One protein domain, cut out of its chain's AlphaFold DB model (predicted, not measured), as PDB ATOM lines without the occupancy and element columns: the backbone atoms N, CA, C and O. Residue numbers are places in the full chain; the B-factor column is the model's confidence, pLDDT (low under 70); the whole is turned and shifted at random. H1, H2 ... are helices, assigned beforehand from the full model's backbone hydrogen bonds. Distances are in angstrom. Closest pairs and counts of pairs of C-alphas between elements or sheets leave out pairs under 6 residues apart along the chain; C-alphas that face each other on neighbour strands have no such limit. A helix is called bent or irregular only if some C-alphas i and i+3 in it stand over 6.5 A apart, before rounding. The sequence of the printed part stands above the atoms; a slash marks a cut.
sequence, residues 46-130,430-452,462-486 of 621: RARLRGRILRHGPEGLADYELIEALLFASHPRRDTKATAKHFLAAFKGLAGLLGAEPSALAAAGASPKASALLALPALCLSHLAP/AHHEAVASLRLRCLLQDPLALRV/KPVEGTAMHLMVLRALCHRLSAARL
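Overview. This is residues 46 to 130, 430 to 452 and 462 to 486 of the 621 residues of the protein "MPN domain-containing protein" of Swingsia sp. F3b2 (UniProt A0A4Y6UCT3). A rounded body of helices is built round one long helix, H8: H2 crosses it on one side, H7 meets it on the opposite side with its last residues, 443 to 445, H1 packs on it near its first residues, and the short H4 packs on it near its last. H6 also crosses H8, and H3 and H5 pack farther out, H3 on H2 and H5 on H6. The printed part has 133 residues with eight named helices, H1 to H8 in chain order, and no named strand; its class is all helix. It is compact, with a radius of gyration of the C-alphas of 14.5 A and spans of 38 by 34 by 27 A.

Arrangement. H8, residues 465 to 483, is a hub touching five helices. It touches H6, residues 112 to 128, the other hub, at a steep tilt of 59 degrees, the same way; the closest C-alphas, of Pro 121 and Cys 478, are 5.1 A apart. H6 has a kink of 37 degrees near residue 119 and is only just irregular, with C-alphas 118 and 121 6.9 A apart. With residues 470 to 477 alone, H8 touches H2, residues 63 to 71, closest at the C-alphas of Leu 66 and Val 473, 6.0 A. With residues 468 to 473 alone it touches H1, residues 46 to 56, closest at the C-alphas of Leu 54 and Met 469, 6.3 A. H7, residues 430 to 445, is about perpendicular to H8 at 78 degrees and touches it, closest at the C-alphas of Leu 444 and Arg 475, 5.4 A. H4, residues 94 to 98, touches H8 at the C-alphas of Ala 95 and Leu 481, 5.6 A, their closest. H3, residues 81 to 90, touches H2, closest at the C-alphas of Tyr 64 and Ala 84, 5.3 A, and touches H4 only at the corner. H5, residues 102 to 107, forms a helical hairpin with H6, closest at the C-alphas of Pro 102 and Ser 115, 5.5 A. H3 and H8 are apart. Every O i to N i+4 pair is within hydrogen-bond range in H2, H3, H4, H5, H7 and H8; in H1 it is 6 of 7 and in H6 11 of 13.

Along the chain. H8 is 27.4 A long, from C-alpha 465 at (10.561, -26.481, -10.979) to C-alpha 483 at (29.872, -27.787, 8.432). H6 is 23.8 A, H7 22.6 A, H1 15.4 A and H3 14.2 A long. H1 begins with C-alpha 46 at (5.475, -20.139, -0.763).

Size, cuts and confidence. The C-alphas farthest apart, of Ala 82 and His 431, are 42.6 A apart. Residues 131 to 429 and 453 to 461 are not printed; the gaps are 10.6 A and 11.0 A between C-alphas. Of the links printed whole, none is long. Mean pLDDT of the printed part is 70.9; 42 residues are under 70, among them 430 to 452.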
ATOM      1  N   ARG A  46       4.948 -18.943  -0.084       80.12
ATOM      2  CA  ARG A  46       5.475 -20.139  -0.763       80.12
ATOM      3  C   ARG A  46       6.011 -19.828  -2.167       80.12
ATOM      4  O   ARG A  46       7.066 -20.333  -2.542       80.12
ATOM      5  N   ALA A  47       5.318 -18.971  -2.920       75.94
ATOM      6  CA  ALA A  47       5.746 -18.536  -4.250       75.94
ATOM      7  C   ALA A  47       6.993 -17.634  -4.197       75.94
ATOM      8  O   ALA A  47       7.931 -17.845  -4.963       75.94
ATOM      9  N   ARG A  48       7.056 -16.679  -3.256       81.00
ATOM     10  CA  ARG A  48       8.238 -15.818  -3.059       81.00
ATOM     11  C   ARG A  48       9.471 -16.604  -2.607       81.00
ATOM     12  O   ARG A  48      10.563 -16.314  -3.082       81.00
ATOM     13  N   LEU A  49       9.318 -17.594  -1.722       83.56
ATOM     14  CA  LEU A  49      10.444 -18.416  -1.264       83.56
ATOM     15  C   LEU A  49      10.970 -19.330  -2.384       83.56
ATOM     16  O   LEU A  49      12.174 -19.355  -2.619       83.56
ATOM     17  N   ARG A  50      10.074 -19.973  -3.149       80.31
ATOM     18  CA  ARG A  50      10.425 -20.688  -4.395       80.31
ATOM     19  C   ARG A  50      11.183 -19.786  -5.372       80.31
ATOM     20  O   ARG A  50      12.250 -20.158  -5.845       80.31
ATOM     21  N   GLY A  51      10.662 -18.582  -5.614       72.88
ATOM     22  CA  GLY A  51      11.284 -17.591  -6.494       72.88
ATOM     23  C   GLY A  51      12.643 -17.076  -6.007       72.88
ATOM     24  O   GLY A  51      13.477 -16.756  -6.845       72.88
ATOM     25  N   ARG A  52      12.897 -17.024  -4.689       81.56
ATOM     26  CA  ARG A  52      14.236 -16.741  -4.135       81.56
ATOM     27  C   ARG A  52      15.203 -17.882  -4.452       81.56
ATOM     28  O   ARG A  52      16.214 -17.628  -5.096       81.56
ATOM     29  N   ILE A  53      14.852 -19.117  -4.082       78.19
ATOM     30  CA  ILE A  53      15.706 -20.305  -4.276       78.19
ATOM     31  C   ILE A  53      16.092 -20.466  -5.753       78.19
ATOM     32  O   ILE A  53      17.271 -20.552  -6.072       78.19
ATOM     33  N   LEU A  54      15.110 -20.426  -6.660       72.56
ATOM     34  CA  LEU A  54      15.310 -20.678  -8.094       72.56
ATOM     35  C   LEU A  54      16.028 -19.547  -8.862       72.56
ATOM     36  O   LEU A  54      16.315 -19.723 -10.043       72.56
ATOM     37  N   ARG A  55      16.280 -18.383  -8.241       71.62
ATOM     38  CA  ARG A  55      16.953 -17.225  -8.878       71.62
ATOM     39  C   ARG A  55      18.260 -16.809  -8.209       71.62
ATOM     40  O   ARG A  55      19.120 -16.244  -8.872       71.62
ATOM     41  N   HIS A  56      18.358 -16.998  -6.897       74.56
ATOM     42  CA  HIS A  56      19.433 -16.465  -6.054       74.56
ATOM     43  C   HIS A  56      20.062 -17.535  -5.155       74.56
ATOM     44  O   HIS A  56      20.910 -17.209  -4.332       74.56
ATOM     45  N   GLY A  57      19.624 -18.788  -5.299       75.44
ATOM     46  CA  GLY A  57      20.112 -19.914  -4.520       75.44
ATOM     47  C   GLY A  57      19.513 -20.025  -3.106       75.44
ATOM     48  O   GLY A  57      18.852 -19.108  -2.600       75.44
ATOM     49  N   PRO A  58      19.666 -21.197  -2.467       83.69
ATOM     50  CA  PRO A  58      19.294 -21.453  -1.074       83.69
ATOM     51  C   PRO A  58      20.299 -20.905  -0.039       83.69
ATOM     52  O   PRO A  58      19.985 -20.873   1.152       83.69
ATOM     53  N   GLU A  59      21.502 -20.496  -0.444       79.69
ATOM     54  CA  GLU A  59      22.651 -20.261   0.445       79.69
ATOM     55  C   GLU A  59      22.389 -19.135   1.454       79.69
ATOM     56  O   GLU A  59      22.723 -19.271   2.630       79.69
ATOM     57  N   GLY A  60      21.724 -18.060   1.017       79.94
ATOM     58  CA  GLY A  60      21.350 -16.905   1.843       79.94
ATOM     59  C   GLY A  60      20.043 -17.054   2.638       79.94
ATOM     60  O   GLY A  60      19.502 -16.054   3.111       79.94
ATOM     61  N   LEU A  61      19.480 -18.262   2.749       89.56
ATOM     62  CA  LEU A  61      18.250 -18.515   3.511       89.56
ATOM     63  C   LEU A  61      18.529 -18.814   4.990       89.56
ATOM     64  O   LEU A  61      19.547 -19.413   5.337       89.56
ATOM     65  N   ALA A  62      17.596 -18.479   5.884       91.94
ATOM     66  CA  ALA A  62      17.663 -18.968   7.266       91.94
ATOM     67  C   ALA A  62      17.331 -20.473   7.333       91.94
ATOM     68  O   ALA A  62      16.560 -20.969   6.513       91.94
ATOM     69  N   ASP A  63      17.832 -21.202   8.337       92.88
ATOM     70  CA  ASP A  63      17.579 -22.652   8.477       92.88
ATOM     71  C   ASP A  63      16.087 -23.000   8.460       92.88
ATOM     72  O   ASP A  63      15.663 -23.943   7.794       92.88
ATOM     73  N   TYR A  64      15.260 -22.193   9.134       93.81
ATOM     74  CA  TYR A  64      13.814 -22.408   9.133       93.81
ATOM     75  C   TYR A  64      13.190 -22.200   7.744       93.81
ATOM     76  O   TYR A  64      12.150 -22.789   7.488       93.81
ATOM     77  N   GLU A  65      13.792 -21.403   6.853       93.56
ATOM     78  CA  GLU A  65      13.327 -21.232   5.467       93.56
ATOM     79  C   GLU A  65      13.727 -22.430   4.590       93.56
ATOM     80  O   GLU A  65      12.933 -22.844   3.749       93.56
ATOM     81  N   LEU A  66      14.899 -23.040   4.814       91.50
ATOM     82  CA  LEU A  66      15.288 -24.293   4.147       91.50
ATOM     83  C   LEU A  66      14.370 -25.451   4.559       91.50
ATOM     84  O   LEU A  66      13.827 -26.152   3.703       91.50
ATOM     85  N   ILE A  67      14.131 -25.607   5.864       92.94
ATOM     86  CA  ILE A  67      13.194 -26.607   6.391       92.94
ATOM     87  C   ILE A  67      11.757 -26.300   5.938       92.94
ATOM     88  O   ILE A  67      11.027 -27.217   5.569       92.94
ATOM     89  N   GLU A  68      11.342 -25.028   5.882       92.25
ATOM     90  CA  GLU A  68      10.036 -24.648   5.330       92.25
ATOM     91  C   GLU A  68       9.904 -25.061   3.853       92.25
ATOM     92  O   GLU A  68       8.894 -25.663   3.479       92.25
ATOM     93  N   ALA A  69      10.928 -24.791   3.035       87.12
ATOM     94  CA  ALA A  69      10.943 -25.138   1.617       87.12
ATOM     95  C   ALA A  69      10.892 -26.656   1.384       87.12
ATOM     96  O   ALA A  69      10.134 -27.115   0.530       87.12
ATOM     97  N   LEU A  70      11.623 -27.436   2.184       85.38
ATOM     98  CA  LEU A  70      11.591 -28.901   2.168       85.38
ATOM     99  C   LEU A  70      10.212 -29.455   2.583       85.38
ATOM    100  O   LEU A  70       9.676 -30.373   1.957       85.38
ATOM    101  N   LEU A  71       9.582 -28.864   3.605       85.94
ATOM    102  CA  LEU A  71       8.249 -29.263   4.069       85.94
ATOM    103  C   LEU A  71       7.116 -28.886   3.096       85.94
ATOM    104  O   LEU A  71       6.001 -29.400   3.238       85.94
ATOM    105  N   PHE A  72       7.364 -28.069   2.064       82.44
ATOM    106  CA  PHE A  72       6.353 -27.760   1.048       82.44
ATOM    107  C   PHE A  72       5.813 -29.014   0.332       82.44
ATOM    108  O   PHE A  72       4.634 -29.014  -0.038       82.44
ATOM    109  N   ALA A  73       6.628 -30.068   0.166       70.69
ATOM    110  CA  ALA A  73       6.233 -31.335  -0.464       70.69
ATOM    111  C   ALA A  73       5.488 -32.315   0.464       70.69
ATOM    112  O   ALA A  73       4.752 -33.178  -0.028       70.69
ATOM    113  N   SER A  74       5.657 -32.203   1.788       73.50
ATOM    114  CA  SER A  74       4.897 -32.990   2.775       73.50
ATOM    115  C   SER A  74       3.596 -32.307   3.198       73.50
ATOM    116  O   SER A  74       2.638 -32.990   3.551       73.50
ATOM    117  N   HIS A  75       3.527 -30.975   3.105       75.38
ATOM    118  CA  HIS A  75       2.375 -30.183   3.533       75.38
ATOM    119  C   HIS A  75       1.934 -29.182   2.444       75.38
ATOM    120  O   HIS A  75       2.227 -27.988   2.545       75.38
ATOM    121  N   PRO A  76       1.204 -29.613   1.392       60.47
ATOM    122  CA  PRO A  76       0.884 -28.751   0.246       60.47
ATOM    123  C   PRO A  76      -0.015 -27.545   0.567       60.47
ATOM    124  O   PRO A  76       0.118 -26.505  -0.071       60.47
ATOM    125  N   ARG A  77      -0.918 -27.678   1.553       67.00
ATOM    126  CA  ARG A  77      -1.993 -26.705   1.859       67.00
ATOM    127  C   ARG A  77      -1.946 -26.126   3.289       67.00
ATOM    128  O   ARG A  77      -2.959 -25.636   3.777       67.00
ATOM    129  N   ARG A  78      -0.810 -26.216   3.996       72.06
ATOM    130  CA  ARG A  78      -0.626 -25.683   5.368       72.06
ATOM    131  C   ARG A  78       0.530 -24.677   5.429       72.06
ATOM    132  O   ARG A  78       1.435 -24.725   4.597       72.06
ATOM    133  N   ASP A  79       0.498 -23.800   6.433       79.06
ATOM    134  CA  ASP A  79       1.655 -22.986   6.825       79.06
ATOM    135  C   ASP A  79       2.741 -23.900   7.419       79.06
ATOM    136  O   ASP A  79       2.507 -24.592   8.408       79.06
ATOM    137  N   THR A  80       3.912 -23.928   6.785       85.81
ATOM    138  CA  THR A  80       5.062 -24.755   7.174       85.81
ATOM    139  C   THR A  80       6.067 -24.011   8.053       85.81
ATOM    140  O   THR A  80       6.928 -24.652   8.657       85.81
ATOM    141  N   LYS A  81       5.966 -22.682   8.184       88.94
ATOM    142  CA  LYS A  81       6.938 -21.843   8.902       88.94
ATOM    143  C   LYS A  81       6.897 -22.069  10.411       88.94
ATOM    144  O   LYS A  81       7.942 -22.119  11.061       88.94
ATOM    145  N   ALA A  82       5.695 -22.233  10.966       89.12
ATOM    146  CA  ALA A  82       5.507 -22.585  12.372       89.12
ATOM    147  C   ALA A  82       6.099 -23.972  12.680       89.12
ATOM    148  O   ALA A  82       6.863 -24.117  13.633       89.12
ATOM    149  N   THR A  83       5.822 -24.965  11.828       89.31
ATOM    150  CA  THR A  83       6.335 -26.338  11.955       89.31
ATOM    151  C   THR A  83       7.861 -26.396  11.837       89.31
ATOM    152  O   THR A  83       8.510 -27.005  12.679       89.31
ATOM    153  N   ALA A  84       8.450 -25.696  10.861       92.00
ATOM    154  CA  ALA A  84       9.901 -25.616  10.684       92.00
ATOM    155  C   ALA A  84      10.607 -25.031  11.920       92.00
ATOM    156  O   ALA A  84      11.611 -25.574  12.382       92.00
ATOM    157  N   LYS A  85      10.056 -23.956  12.505       94.25
ATOM    158  CA  LYS A  85      10.578 -23.379  13.754       94.25
ATOM    159  C   LYS A  85      10.375 -24.287  14.966       94.25
ATOM    160  O   LYS A  85      11.268 -24.357  15.803       94.25
ATOM    161  N   HIS A  86       9.240 -24.982  15.059       93.06
ATOM    162  CA  HIS A  86       8.987 -25.946  16.130       93.06
ATOM    163  C   HIS A  86      10.004 -27.094  16.104       93.06
ATOM    164  O   HIS A  86      10.618 -27.372  17.129       93.06
ATOM    165  N   PHE A  87      10.247 -27.694  14.935       93.00
ATOM    166  CA  PHE A  87      11.245 -28.750  14.775       93.00
ATOM    167  C   PHE A  87      12.661 -28.275  15.135       93.00
ATOM    168  O   PHE A  87      13.326 -28.914  15.946       93.00
ATOM    169  N   LEU A  88      13.107 -27.125  14.620       92.94
ATOM    170  CA  LEU A  88      14.432 -26.589  14.968       92.94
ATOM    171  C   LEU A  88      14.574 -26.288  16.472       92.94
ATOM    172  O   LEU A  88      15.655 -26.472  17.022       92.94
ATOM    173  N   ALA A  89      13.503 -25.877  17.158       93.06
ATOM    174  CA  ALA A  89      13.521 -25.701  18.611       93.06
ATOM    175  C   ALA A  89      13.554 -27.044  19.366       93.06
ATOM    176  O   ALA A  89      14.368 -27.213  20.274       93.06
ATOM    177  N   ALA A  90      12.712 -28.008  18.977       91.12
ATOM    178  CA  ALA A  90      12.613 -29.322  19.616       91.12
ATOM    179  C   ALA A  90      13.925 -30.123  19.530       91.12
ATOM    180  O   ALA A  90      14.327 -30.760  20.502       91.12
ATOM    181  N   PHE A  91      14.620 -30.035  18.393       90.38
ATOM    182  CA  PHE A  91      15.866 -30.758  18.125       90.38
ATOM    183  C   PHE A  91      17.139 -29.906  18.300       90.38
ATOM    184  O   PHE A  91      18.216 -30.314  17.872       90.38
ATOM    185  N   LYS A  92      17.039 -28.747  18.973       89.44
ATOM    186  CA  LYS A  92      18.176 -27.872  19.340       89.44
ATOM    187  C   LYS A  92      19.043 -27.409  18.151       89.44
ATOM    188  O   LYS A  92      20.263 -27.330  18.262       89.44
ATOM    189  N   GLY A  93      18.414 -27.064  17.031       88.44
ATOM    190  CA  GLY A  93      19.069 -26.542  15.827       88.44
ATOM    191  C   GLY A  93      19.038 -27.502  14.638       88.44
ATOM    192  O   GLY A  93      18.376 -28.541  14.659       88.44
ATOM    193  N   LEU A  94      19.733 -27.127  13.560       87.38
ATOM    194  CA  LEU A  94      19.669 -27.843  12.284       87.38
ATOM    195  C   LEU A  94      20.330 -29.228  12.345       87.38
ATOM    196  O   LEU A  94      19.748 -30.199  11.868       87.38
ATOM    197  N   ALA A  95      21.512 -29.334  12.960       80.38
ATOM    198  CA  ALA A  95      22.254 -30.593  13.039       80.38
ATOM    199  C   ALA A  95      21.483 -31.681  13.806       80.38
ATOM    200  O   ALA A  95      21.353 -32.804  13.321       80.38
ATOM    201  N   GLY A  96      20.905 -31.327  14.959       77.69
ATOM    202  CA  GLY A  96      20.075 -32.239  15.746       77.69
ATOM    203  C   GLY A  96      18.761 -32.613  15.056       77.69
ATOM    204  O   GLY A  96      18.296 -33.734  15.228       77.69
ATOM    205  N   LEU A  97      18.180 -31.718  14.244       88.38
ATOM    206  CA  LEU A  97      16.968 -32.006  13.470       88.38
ATOM    207  C   LEU A  97      17.230 -32.999  12.330       88.38
ATOM    208  O   LEU A  97      16.470 -33.946  12.151       88.38
ATOM    209  N   LEU A  98      18.287 -32.779  11.548       82.88
ATOM    210  CA  LEU A  98      18.604 -33.626  10.393       82.88
ATOM    211  C   LEU A  98      19.251 -34.960  10.800       82.88
ATOM    212  O   LEU A  98      19.171 -35.928  10.052       82.88
ATOM    213  N   GLY A  99      19.873 -35.018  11.981       72.56
ATOM    214  CA  GLY A  99      20.376 -36.247  12.601       72.56
ATOM    215  C   GLY A  99      19.354 -36.996  13.468       72.56
ATOM    216  O   GLY A  99      19.739 -37.941  14.151       72.56
ATOM    217  N   ALA A 100      18.084 -36.578  13.497       75.12
ATOM    218  CA  ALA A 100      17.062 -37.202  14.332       75.12
ATOM    219  C   ALA A 100      16.522 -38.512  13.732       75.12
ATOM    220  O   ALA A 100      16.159 -38.579  12.558       75.12
ATOM    221  N   GLU A 101      16.371 -39.530  14.579       73.50
ATOM    222  CA  GLU A 101      15.704 -40.785  14.222       73.50
ATOM    223  C   GLU A 101      14.252 -40.552  13.742       73.50
ATOM    224  O   GLU A 101      13.529 -39.747  14.347       73.50
ATOM    225  N   PRO A 102      13.751 -41.283  12.720       73.69
ATOM    226  CA  PRO A 102      12.397 -41.091  12.189       73.69
ATOM    227  C   PRO A 102      11.275 -41.248  13.227       73.69
ATOM    228  O   PRO A 102      10.215 -40.636  13.081       73.69
ATOM    229  N   SER A 103      11.508 -42.035  14.282       75.94
ATOM    230  CA  SER A 103      10.604 -42.197  15.428       75.94
ATOM    231  C   SER A 103      10.532 -40.942  16.307       75.94
ATOM    232  O   SER A 103       9.441 -40.551  16.720       75.94
ATOM    233  N   ALA A 104      11.660 -40.268  16.542       76.62
ATOM    234  CA  ALA A 104      11.708 -39.005  17.273       76.62
ATOM    235  C   ALA A 104      11.053 -37.875  16.461       76.62
ATOM    236  O   ALA A 104      10.260 -37.106  17.004       76.62
ATOM    237  N   LEU A 105      11.305 -37.826  15.146       82.12
ATOM    238  CA  LEU A 105      10.621 -36.905  14.228       82.12
ATOM    239  C   LEU A 105       9.095 -37.108  14.263       82.12
ATOM    240  O   LEU A 105       8.346 -36.136  14.384       82.12
ATOM    241  N   ALA A 106       8.627 -38.360  14.224       79.88
ATOM    242  CA  ALA A 106       7.204 -38.683  14.335       79.88
ATOM    243  C   ALA A 106       6.609 -38.275  15.698       79.88
ATOM    244  O   ALA A 106       5.519 -37.703  15.738       79.88
ATOM    245  N   ALA A 107       7.335 -38.486  16.803       83.69
ATOM    246  CA  ALA A 107       6.921 -38.048  18.139       83.69
ATOM    247  C   ALA A 107       6.822 -36.512  18.268       83.69
ATOM    248  O   ALA A 107       5.956 -36.012  18.982       83.69
ATOM    249  N   ALA A 108       7.641 -35.761  17.523       85.69
ATOM    250  CA  ALA A 108       7.529 -34.305  17.384       85.69
ATOM    251  C   ALA A 108       6.399 -33.851  16.428       85.69
ATOM    252  O   ALA A 108       6.258 -32.660  16.149       85.69
ATOM    253  N   GLY A 109       5.587 -34.775  15.899       85.81
ATOM    254  CA  GLY A 109       4.454 -34.476  15.019       85.81
ATOM    255  C   GLY A 109       4.788 -34.403  13.525       85.81
ATOM    256  O   GLY A 109       3.976 -33.892  12.748       85.81
ATOM    257  N   ALA A 110       5.951 -34.899  13.085       83.56
ATOM    258  CA  ALA A 110       6.227 -35.058  11.659       83.56
ATOM    259  C   ALA A 110       5.387 -36.198  11.053       83.56
ATOM    260  O   ALA A 110       5.321 -37.304  11.584       83.56
ATOM    261  N   SER A 111       4.766 -35.944   9.897       81.81
ATOM    262  CA  SER A 111       4.166 -37.007   9.084       81.81
ATOM    263  C   SER A 111       5.260 -37.904   8.479       81.81
ATOM    264  O   SER A 111       6.369 -37.414   8.260       81.81
ATOM    265  N   PRO A 112       4.986 -39.173   8.112       74.75
ATOM    266  CA  PRO A 112       6.004 -40.063   7.537       74.75
ATOM    267  C   PRO A 112       6.742 -39.462   6.329       74.75
ATOM    268  O   PRO A 112       7.962 -39.572   6.228       74.75
ATOM    269  N   LYS A 113       6.026 -38.727   5.461       72.00
ATOM    270  CA  LYS A 113       6.621 -37.990   4.331       72.00
ATOM    271  C   LYS A 113       7.508 -36.821   4.781       72.00
ATOM    272  O   LYS A 113       8.492 -36.527   4.112       72.00
ATOM    273  N   ALA A 114       7.189 -36.150   5.888       77.38
ATOM    274  CA  ALA A 114       8.059 -35.126   6.466       77.38
ATOM    275  C   ALA A 114       9.311 -35.746   7.105       77.38
ATOM    276  O   ALA A 114      10.404 -35.271   6.818       77.38
ATOM    277  N   SER A 115       9.178 -36.828   7.883       76.00
ATOM    278  CA  SER A 115      10.321 -37.538   8.477       76.00
ATOM    279  C   SER A 115      11.283 -38.072   7.414       76.00
ATOM    280  O   SER A 115      12.488 -37.879   7.530       76.00
ATOM    281  N   ALA A 116      10.758 -38.674   6.338       69.94
ATOM    282  CA  ALA A 116      11.575 -39.149   5.222       69.94
ATOM    283  C   ALA A 116      12.351 -38.005   4.544       69.94
ATOM    284  O   ALA A 116      13.556 -38.124   4.351       69.94
ATOM    285  N   LEU A 117      11.690 -36.879   4.241       75.00
ATOM    286  CA  LEU A 117      12.347 -35.705   3.649       75.00
ATOM    287  C   LEU A 117      13.412 -35.100   4.580       75.00
ATOM    288  O   LEU A 117      14.486 -34.741   4.106       75.00
ATOM    289  N   LEU A 118      13.140 -35.010   5.886       79.94
ATOM    290  CA  LEU A 118      14.073 -34.480   6.892       79.94
ATOM    291  C   LEU A 118      15.304 -35.375   7.105       79.94
ATOM    292  O   LEU A 118      16.365 -34.852   7.429       79.94
ATOM    293  N   ALA A 119      15.189 -36.685   6.873       71.00
ATOM    294  CA  ALA A 119      16.316 -37.617   6.919       71.00
ATOM    295  C   ALA A 119      17.201 -37.578   5.653       71.00
ATOM    296  O   ALA A 119      18.363 -37.989   5.710       71.00
ATOM    297  N   LEU A 120      16.694 -37.078   4.512       70.50
ATOM    298  CA  LEU A 120      17.443 -37.079   3.246       70.50
ATOM    299  C   LEU A 120      18.820 -36.398   3.331       70.50
ATOM    300  O   LEU A 120      19.749 -36.988   2.788       70.50
ATOM    301  N   PRO A 121      19.029 -35.238   3.988       76.31
ATOM    302  CA  PRO A 121      20.357 -34.624   4.054       76.31
ATOM    303  C   PRO A 121      21.390 -35.486   4.791       76.31
ATOM    304  O   PRO A 121      22.530 -35.585   4.346       76.31
ATOM    305  N   ALA A 122      21.004 -36.160   5.879       64.69
ATOM    306  CA  ALA A 122      21.907 -37.054   6.605       64.69
ATOM    307  C   ALA A 122      22.245 -38.311   5.788       64.69
ATOM    308  O   ALA A 122      23.419 -38.673   5.696       64.69
ATOM    309  N   LEU A 123      21.240 -38.911   5.137       64.19
ATOM    310  CA  LEU A 123      21.421 -40.042   4.219       64.19
ATOM    311  C   LEU A 123      22.298 -39.656   3.018       64.19
ATOM    312  O   LEU A 123      23.227 -40.382   2.666       64.19
ATOM    313  N   CYS A 124      22.056 -38.485   2.426       65.19
ATOM    314  CA  CYS A 124      22.864 -37.960   1.333       65.19
ATOM    315  C   CYS A 124      24.302 -37.705   1.782       65.19
ATOM    316  O   CYS A 124      25.200 -38.071   1.043       65.19
ATOM    317  N   LEU A 125      24.569 -37.187   2.988       63.19
ATOM    318  CA  LEU A 125      25.951 -37.092   3.476       63.19
ATOM    319  C   LEU A 125      26.638 -38.465   3.566       63.19
ATOM    320  O   LEU A 125      27.770 -38.591   3.102       63.19
ATOM    321  N   SER A 126      25.967 -39.507   4.071       55.72
ATOM    322  CA  SER A 126      26.533 -40.870   4.058       55.72
ATOM    323  C   SER A 126      26.715 -41.462   2.651       55.72
ATOM    324  O   SER A 126      27.606 -42.286   2.473       55.72
ATOM    325  N   HIS A 127      25.934 -41.024   1.656       55.16
ATOM    326  CA  HIS A 127      26.036 -41.445   0.246       55.16
ATOM    327  C   HIS A 127      26.844 -40.482  -0.656       55.16
ATOM    328  O   HIS A 127      27.100 -40.791  -1.816       55.16
ATOM    329  N   LEU A 128      27.317 -39.349  -0.129       53.47
ATOM    330  CA  LEU A 128      28.294 -38.456  -0.768       53.47
ATOM    331  C   LEU A 128      29.722 -38.724  -0.275       53.47
ATOM    332  O   LEU A 128      30.668 -38.534  -1.037       53.47
ATOM    333  N   ALA A 129      29.858 -39.236   0.954       45.47
ATOM    334  CA  ALA A 129      31.113 -39.678   1.555       45.47
ATOM    335  C   ALA A 129      31.498 -41.184   1.425       45.47
ATOM    336  O   ALA A 129      32.511 -41.549   2.031       45.47
ATOM    337  N   PRO A 130      30.796 -42.097   0.708       38.03
ATOM    338  CA  PRO A 130      31.206 -43.495   0.653       38.03
ATOM    339  C   PRO A 130      32.533 -43.581  -0.102       38.03
ATOM    340  O   PRO A 130      32.660 -43.095  -1.224       38.03
ATOM    341  N   ALA A 430      28.612 -52.627  -6.190       28.12
ATOM    342  CA  ALA A 430      29.645 -51.595  -6.054       28.12
ATOM    343  C   ALA A 430      29.651 -50.598  -7.233       28.12
ATOM    344  O   ALA A 430      29.777 -49.391  -7.027       28.12
ATOM    345  N   HIS A 431      29.455 -51.078  -8.467       27.19
ATOM    346  CA  HIS A 431      29.333 -50.209  -9.641       27.19
ATOM    347  C   HIS A 431      28.064 -49.342  -9.588       27.19
ATOM    348  O   HIS A 431      28.125 -48.143  -9.866       27.19
ATOM    349  N   HIS A 432      26.922 -49.913  -9.188       27.84
ATOM    350  CA  HIS A 432      25.693 -49.148  -8.986       27.84
ATOM    351  C   HIS A 432      25.866 -48.108  -7.880       27.84
ATOM    352  O   HIS A 432      25.518 -46.964  -8.124       27.84
ATOM    353  N   GLU A 433      26.464 -48.436  -6.732       31.09
ATOM    354  CA  GLU A 433      26.737 -47.493  -5.633       31.09
ATOM    355  C   GLU A 433      27.683 -46.352  -6.049       31.09
ATOM    356  O   GLU A 433      27.442 -45.190  -5.703       31.09
ATOM    357  N   ALA A 434      28.718 -46.635  -6.846       29.69
ATOM    358  CA  ALA A 434      29.621 -45.613  -7.377       29.69
ATOM    359  C   ALA A 434      28.912 -44.673  -8.374       29.69
ATOM    360  O   ALA A 434      28.972 -43.447  -8.223       29.69
ATOM    361  N   VAL A 435      28.183 -45.233  -9.349       29.16
ATOM    362  CA  VAL A 435      27.387 -44.475 -10.336       29.16
ATOM    363  C   VAL A 435      26.247 -43.703  -9.663       29.16
ATOM    364  O   VAL A 435      25.959 -42.570 -10.040       29.16
ATOM    365  N   ALA A 436      25.627 -44.281  -8.640       31.36
ATOM    366  CA  ALA A 436      24.600 -43.675  -7.806       31.36
ATOM    367  C   ALA A 436      25.128 -42.446  -7.060       31.36
ATOM    368  O   ALA A 436      24.549 -41.362  -7.154       31.36
ATOM    369  N   SER A 437      26.269 -42.594  -6.384       36.09
ATOM    370  CA  SER A 437      26.936 -41.510  -5.659       36.09
ATOM    371  C   SER A 437      27.393 -40.396  -6.611       36.09
ATOM    372  O   SER A 437      27.260 -39.215  -6.293       36.09
ATOM    373  N   LEU A 438      27.873 -40.745  -7.813       34.16
ATOM    374  CA  LEU A 438      28.242 -39.784  -8.859       34.16
ATOM    375  C   LEU A 438      27.018 -39.030  -9.413       34.16
ATOM    376  O   LEU A 438      27.039 -37.804  -9.496       34.16
ATOM    377  N   ARG A 439      25.918 -39.731  -9.717       42.59
ATOM    378  CA  ARG A 439      24.653 -39.109 -10.151       42.59
ATOM    379  C   ARG A 439      24.077 -38.184  -9.077       42.59
ATOM    380  O   ARG A 439      23.613 -37.095  -9.410       42.59
ATOM    381  N   LEU A 440      24.154 -38.573  -7.802       45.31
ATOM    382  CA  LEU A 440      23.751 -37.733  -6.671       45.31
ATOM    383  C   LEU A 440      24.631 -36.476  -6.548       45.31
ATOM    384  O   LEU A 440      24.088 -35.388  -6.357       45.31
ATOM    385  N   ARG A 441      25.958 -36.595  -6.718       47.31
ATOM    386  CA  ARG A 441      26.876 -35.439  -6.769       47.31
ATOM    387  C   ARG A 441      26.470 -34.453  -7.869       47.31
ATOM    388  O   ARG A 441      26.230 -33.288  -7.555       47.31
ATOM    389  N   CYS A 442      26.290 -34.914  -9.108       45.88
ATOM    390  CA  CYS A 442      25.892 -34.046 -10.221       45.88
ATOM    391  C   CYS A 442      24.524 -33.372  -9.990       45.88
ATOM    392  O   CYS A 442      24.408 -32.155 -10.138       45.88
ATOM    393  N   LEU A 443      23.504 -34.130  -9.559       52.16
ATOM    394  CA  LEU A 443      22.146 -33.612  -9.318       52.16
ATOM    395  C   LEU A 443      22.068 -32.569  -8.194       52.16
ATOM    396  O   LEU A 443      21.193 -31.705  -8.227       52.16
ATOM    397  N   LEU A 444      22.951 -32.643  -7.194       52.44
ATOM    398  CA  LEU A 444      23.026 -31.645  -6.125       52.44
ATOM    399  C   LEU A 444      23.832 -30.405  -6.528       52.44
ATOM    400  O   LEU A 444      23.638 -29.341  -5.938       52.44
ATOM    401  N   GLN A 445      24.736 -30.522  -7.503       52.06
ATOM    402  CA  GLN A 445      25.660 -29.447  -7.849       52.06
ATOM    403  C   GLN A 445      25.201 -28.523  -8.970       52.06
ATOM    404  O   GLN A 445      25.423 -27.317  -8.838       52.06
ATOM    405  N   ASP A 446      24.511 -29.034  -9.990       48.31
ATOM    406  CA  ASP A 446      23.753 -28.170 -10.899       48.31
ATOM    407  C   ASP A 446      22.297 -28.636 -11.096       48.31
ATOM    408  O   ASP A 446      21.935 -29.238 -12.112       48.31
ATOM    409  N   PRO A 447      21.408 -28.299 -10.139       45.16
ATOM    410  CA  PRO A 447      19.962 -28.464 -10.291       45.16
ATOM    411  C   PRO A 447      19.334 -27.614 -11.414       45.16
ATOM    412  O   PRO A 447      18.128 -27.727 -11.641       45.16
ATOM    413  N   LEU A 448      20.100 -26.744 -12.088       38.66
ATOM    414  CA  LEU A 448      19.659 -25.887 -13.191       38.66
ATOM    415  C   LEU A 448      20.201 -26.346 -14.559       38.66
ATOM    416  O   LEU A 448      19.562 -26.041 -15.564       38.66
ATOM    417  N   ALA A 449      21.250 -27.174 -14.627       38.50
ATOM    418  CA  ALA A 449      21.644 -27.918 -15.836       38.50
ATOM    419  C   ALA A 449      20.515 -28.835 -16.340       38.50
ATOM    420  O   ALA A 449      20.338 -29.009 -17.544       38.50
ATOM    421  N   LEU A 450      19.650 -29.299 -15.427       39.09
ATOM    422  CA  LEU A 450      18.353 -29.935 -15.715       39.09
ATOM    423  C   LEU A 450      17.432 -29.107 -16.646       39.09
ATOM    424  O   LEU A 450      16.437 -29.622 -17.152       39.09
ATOM    425  N   ARG A 451      17.745 -27.825 -16.872       34.62
ATOM    426  CA  ARG A 451      17.033 -26.888 -17.751       34.62
ATOM    427  C   ARG A 451      17.689 -26.720 -19.132       34.62
ATOM    428  O   ARG A 451      17.076 -26.090 -19.992       34.62
ATOM    429  N   VAL A 452      18.909 -27.228 -19.347       32.28
ATOM    430  CA  VAL A 452      19.756 -26.902 -20.514       32.28
ATOM    431  C   VAL A 452      20.317 -28.155 -21.200       32.28
ATOM    432  O   VAL A 452      21.518 -28.383 -21.234       32.28
ATOM    433  N   LYS A 462       9.951 -33.631 -18.405       33.94
ATOM    434  CA  LYS A 462      10.545 -32.331 -18.028       33.94
ATOM    435  C   LYS A 462      10.670 -32.217 -16.496       33.94
ATOM    436  O   LYS A 462       9.653 -32.333 -15.805       33.94
ATOM    437  N   PRO A 463      11.855 -31.907 -15.935       42.78
ATOM    438  CA  PRO A 463      12.017 -31.730 -14.494       42.78
ATOM    439  C   PRO A 463      11.257 -30.485 -14.012       42.78
ATOM    440  O   PRO A 463      11.657 -29.345 -14.241       42.78
ATOM    441  N   VAL A 464      10.132 -30.716 -13.331       57.25
ATOM    442  CA  VAL A 464       9.260 -29.669 -12.776       57.25
ATOM    443  C   VAL A 464      10.044 -28.792 -11.791       57.25
ATOM    444  O   VAL A 464      10.802 -29.313 -10.975       57.25
ATOM    445  N   GLU A 465       9.817 -27.470 -11.796       57.09
ATOM    446  CA  GLU A 465      10.561 -26.481 -10.979       57.09
ATOM    447  C   GLU A 465      10.663 -26.839  -9.482       57.09
ATOM    448  O   GLU A 465      11.630 -26.494  -8.801       57.09
ATOM    449  N   GLY A 466       9.665 -27.561  -8.962       61.88
ATOM    450  CA  GLY A 466       9.683 -28.092  -7.604       61.88
ATOM    451  C   GLY A 466      10.849 -29.050  -7.344       61.88
ATOM    452  O   GLY A 466      11.443 -28.972  -6.275       61.88
ATOM    453  N   THR A 467      11.205 -29.927  -8.282       64.25
ATOM    454  CA  THR A 467      12.299 -30.901  -8.121       64.25
ATOM    455  C   THR A 467      13.650 -30.196  -8.031       64.25
ATOM    456  O   THR A 467      14.389 -30.437  -7.078       64.25
ATOM    457  N   ALA A 468      13.923 -29.245  -8.934       62.22
ATOM    458  CA  ALA A 468      15.126 -28.412  -8.883       62.22
ATOM    459  C   ALA A 468      15.242 -27.663  -7.540       62.22
ATOM    460  O   ALA A 468      16.271 -27.744  -6.874       62.22
ATOM    461  N   MET A 469      14.155 -27.030  -7.072       74.62
ATOM    462  CA  MET A 469      14.126 -26.360  -5.763       74.62
ATOM    463  C   MET A 469      14.466 -27.312  -4.600       74.62
ATOM    464  O   MET A 469      15.222 -26.928  -3.709       74.62
ATOM    465  N   HIS A 470      13.932 -28.541  -4.581       75.69
ATOM    466  CA  HIS A 470      14.245 -29.497  -3.510       75.69
ATOM    467  C   HIS A 470      15.694 -29.999  -3.581       75.69
ATOM    468  O   HIS A 470      16.300 -30.153  -2.526       75.69
ATOM    469  N   LEU A 471      16.272 -30.195  -4.774       71.25
ATOM    470  CA  LEU A 471      17.690 -30.559  -4.930       71.25
ATOM    471  C   LEU A 471      18.625 -29.437  -4.450       71.25
ATOM    472  O   LEU A 471      19.564 -29.705  -3.704       71.25
ATOM    473  N   MET A 472      18.320 -28.175  -4.781       74.25
ATOM    474  CA  MET A 472      19.048 -27.007  -4.260       74.25
ATOM    475  C   MET A 472      18.990 -26.956  -2.724       74.25
ATOM    476  O   MET A 472      20.019 -26.868  -2.055       74.25
ATOM    477  N   VAL A 473      17.789 -27.066  -2.144       83.44
ATOM    478  CA  VAL A 473      17.599 -27.070  -0.682       83.44
ATOM    479  C   VAL A 473      18.317 -28.255  -0.026       83.44
ATOM    480  O   VAL A 473      18.954 -28.073   1.007       83.44
ATOM    481  N   LEU A 474      18.280 -29.444  -0.633       81.50
ATOM    482  CA  LEU A 474      18.987 -30.634  -0.155       81.50
ATOM    483  C   LEU A 474      20.510 -30.429  -0.154       81.50
ATOM    484  O   LEU A 474      21.141 -30.720   0.860       81.50
ATOM    485  N   ARG A 475      21.093 -29.843  -1.212       77.00
ATOM    486  CA  ARG A 475      22.520 -29.466  -1.256       77.00
ATOM    487  C   ARG A 475      22.882 -28.532  -0.100       77.00
ATOM    488  O   ARG A 475      23.820 -28.819   0.638       77.00
ATOM    489  N   ALA A 476      22.116 -27.458   0.098       84.56
ATOM    490  CA  ALA A 476      22.367 -26.488   1.167       84.56
ATOM    491  C   ALA A 476      22.227 -27.094   2.575       84.56
ATOM    492  O   ALA A 476      23.001 -26.760   3.472       84.56
ATOM    493  N   LEU A 477      21.277 -28.014   2.771       86.50
ATOM    494  CA  LEU A 477      21.131 -28.755   4.026       86.50
ATOM    495  C   LEU A 477      22.307 -29.719   4.253       86.50
ATOM    496  O   LEU A 477      22.815 -29.771   5.370       86.50
ATOM    497  N   CYS A 478      22.795 -30.415   3.220       81.38
ATOM    498  CA  CYS A 478      24.022 -31.219   3.299       81.38
ATOM    499  C   CYS A 478      25.248 -30.357   3.642       81.38
ATOM    500  O   CYS A 478      26.023 -30.730   4.516       81.38
ATOM    501  N   HIS A 479      25.402 -29.193   2.999       81.94
ATOM    502  CA  HIS A 479      26.501 -28.244   3.242       81.94
ATOM    503  C   HIS A 479      26.516 -27.743   4.692       81.94
ATOM    504  O   HIS A 479      27.551 -27.792   5.353       81.94
ATOM    505  N   ARG A 480      25.360 -27.332   5.229       86.56
ATOM    506  CA  ARG A 480      25.254 -26.895   6.633       86.56
ATOM    507  C   ARG A 480      25.414 -28.048   7.623       86.56
ATOM    508  O   ARG A 480      26.033 -27.862   8.664       86.56
ATOM    509  N   LEU A 481      24.904 -29.238   7.307       83.44
ATOM    510  CA  LEU A 481      25.029 -30.416   8.168       83.44
ATOM    511  C   LEU A 481      26.459 -30.979   8.205       83.44
ATOM    512  O   LEU A 481      26.856 -31.518   9.236       83.44
ATOM    513  N   SER A 482      27.244 -30.854   7.129       81.50
ATOM    514  CA  SER A 482      28.666 -31.220   7.156       81.50
ATOM    515  C   SER A 482      29.506 -30.162   7.874       81.50
ATOM    516  O   SER A 482      30.353 -30.535   8.678       81.50
ATOM    517  N   ALA A 483      29.221 -28.867   7.683       83.19
ATOM    518  CA  ALA A 483      29.872 -27.787   8.432       83.19
ATOM    519  C   ALA A 483      29.624 -27.903   9.950       83.19
ATOM    520  O   ALA A 483      30.570 -27.877  10.732       83.19
ATOM    521  N   ALA A 484      28.377 -28.147  10.369       82.50
ATOM    522  CA  ALA A 484      28.016 -28.310  11.779       82.50
ATOM    523  C   ALA A 484      28.631 -29.559  12.450       82.50
ATOM    524  O   ALA A 484      28.634 -29.664  13.673       82.50
ATOM    525  N   ARG A 485      29.171 -30.511  11.673       79.81
ATOM    526  CA  ARG A 485      29.966 -31.641  12.195       79.81
ATOM    527  C   ARG A 485      31.432 -31.279  12.461       79.81
ATOM    528  O   ARG A 485      32.131 -32.097  13.047       79.81
ATOM    529  N   LEU A 486      31.894 -30.100  12.038       81.06
ATOM    530  CA  LEU A 486      33.242 -29.578  12.305       81.06
ATOM    531  C   LEU A 486      33.290 -28.617  13.505       81.06
ATOM    532  O   LEU A 486      34.374 -28.288  13.985       81.06
TER     533      LEU A 486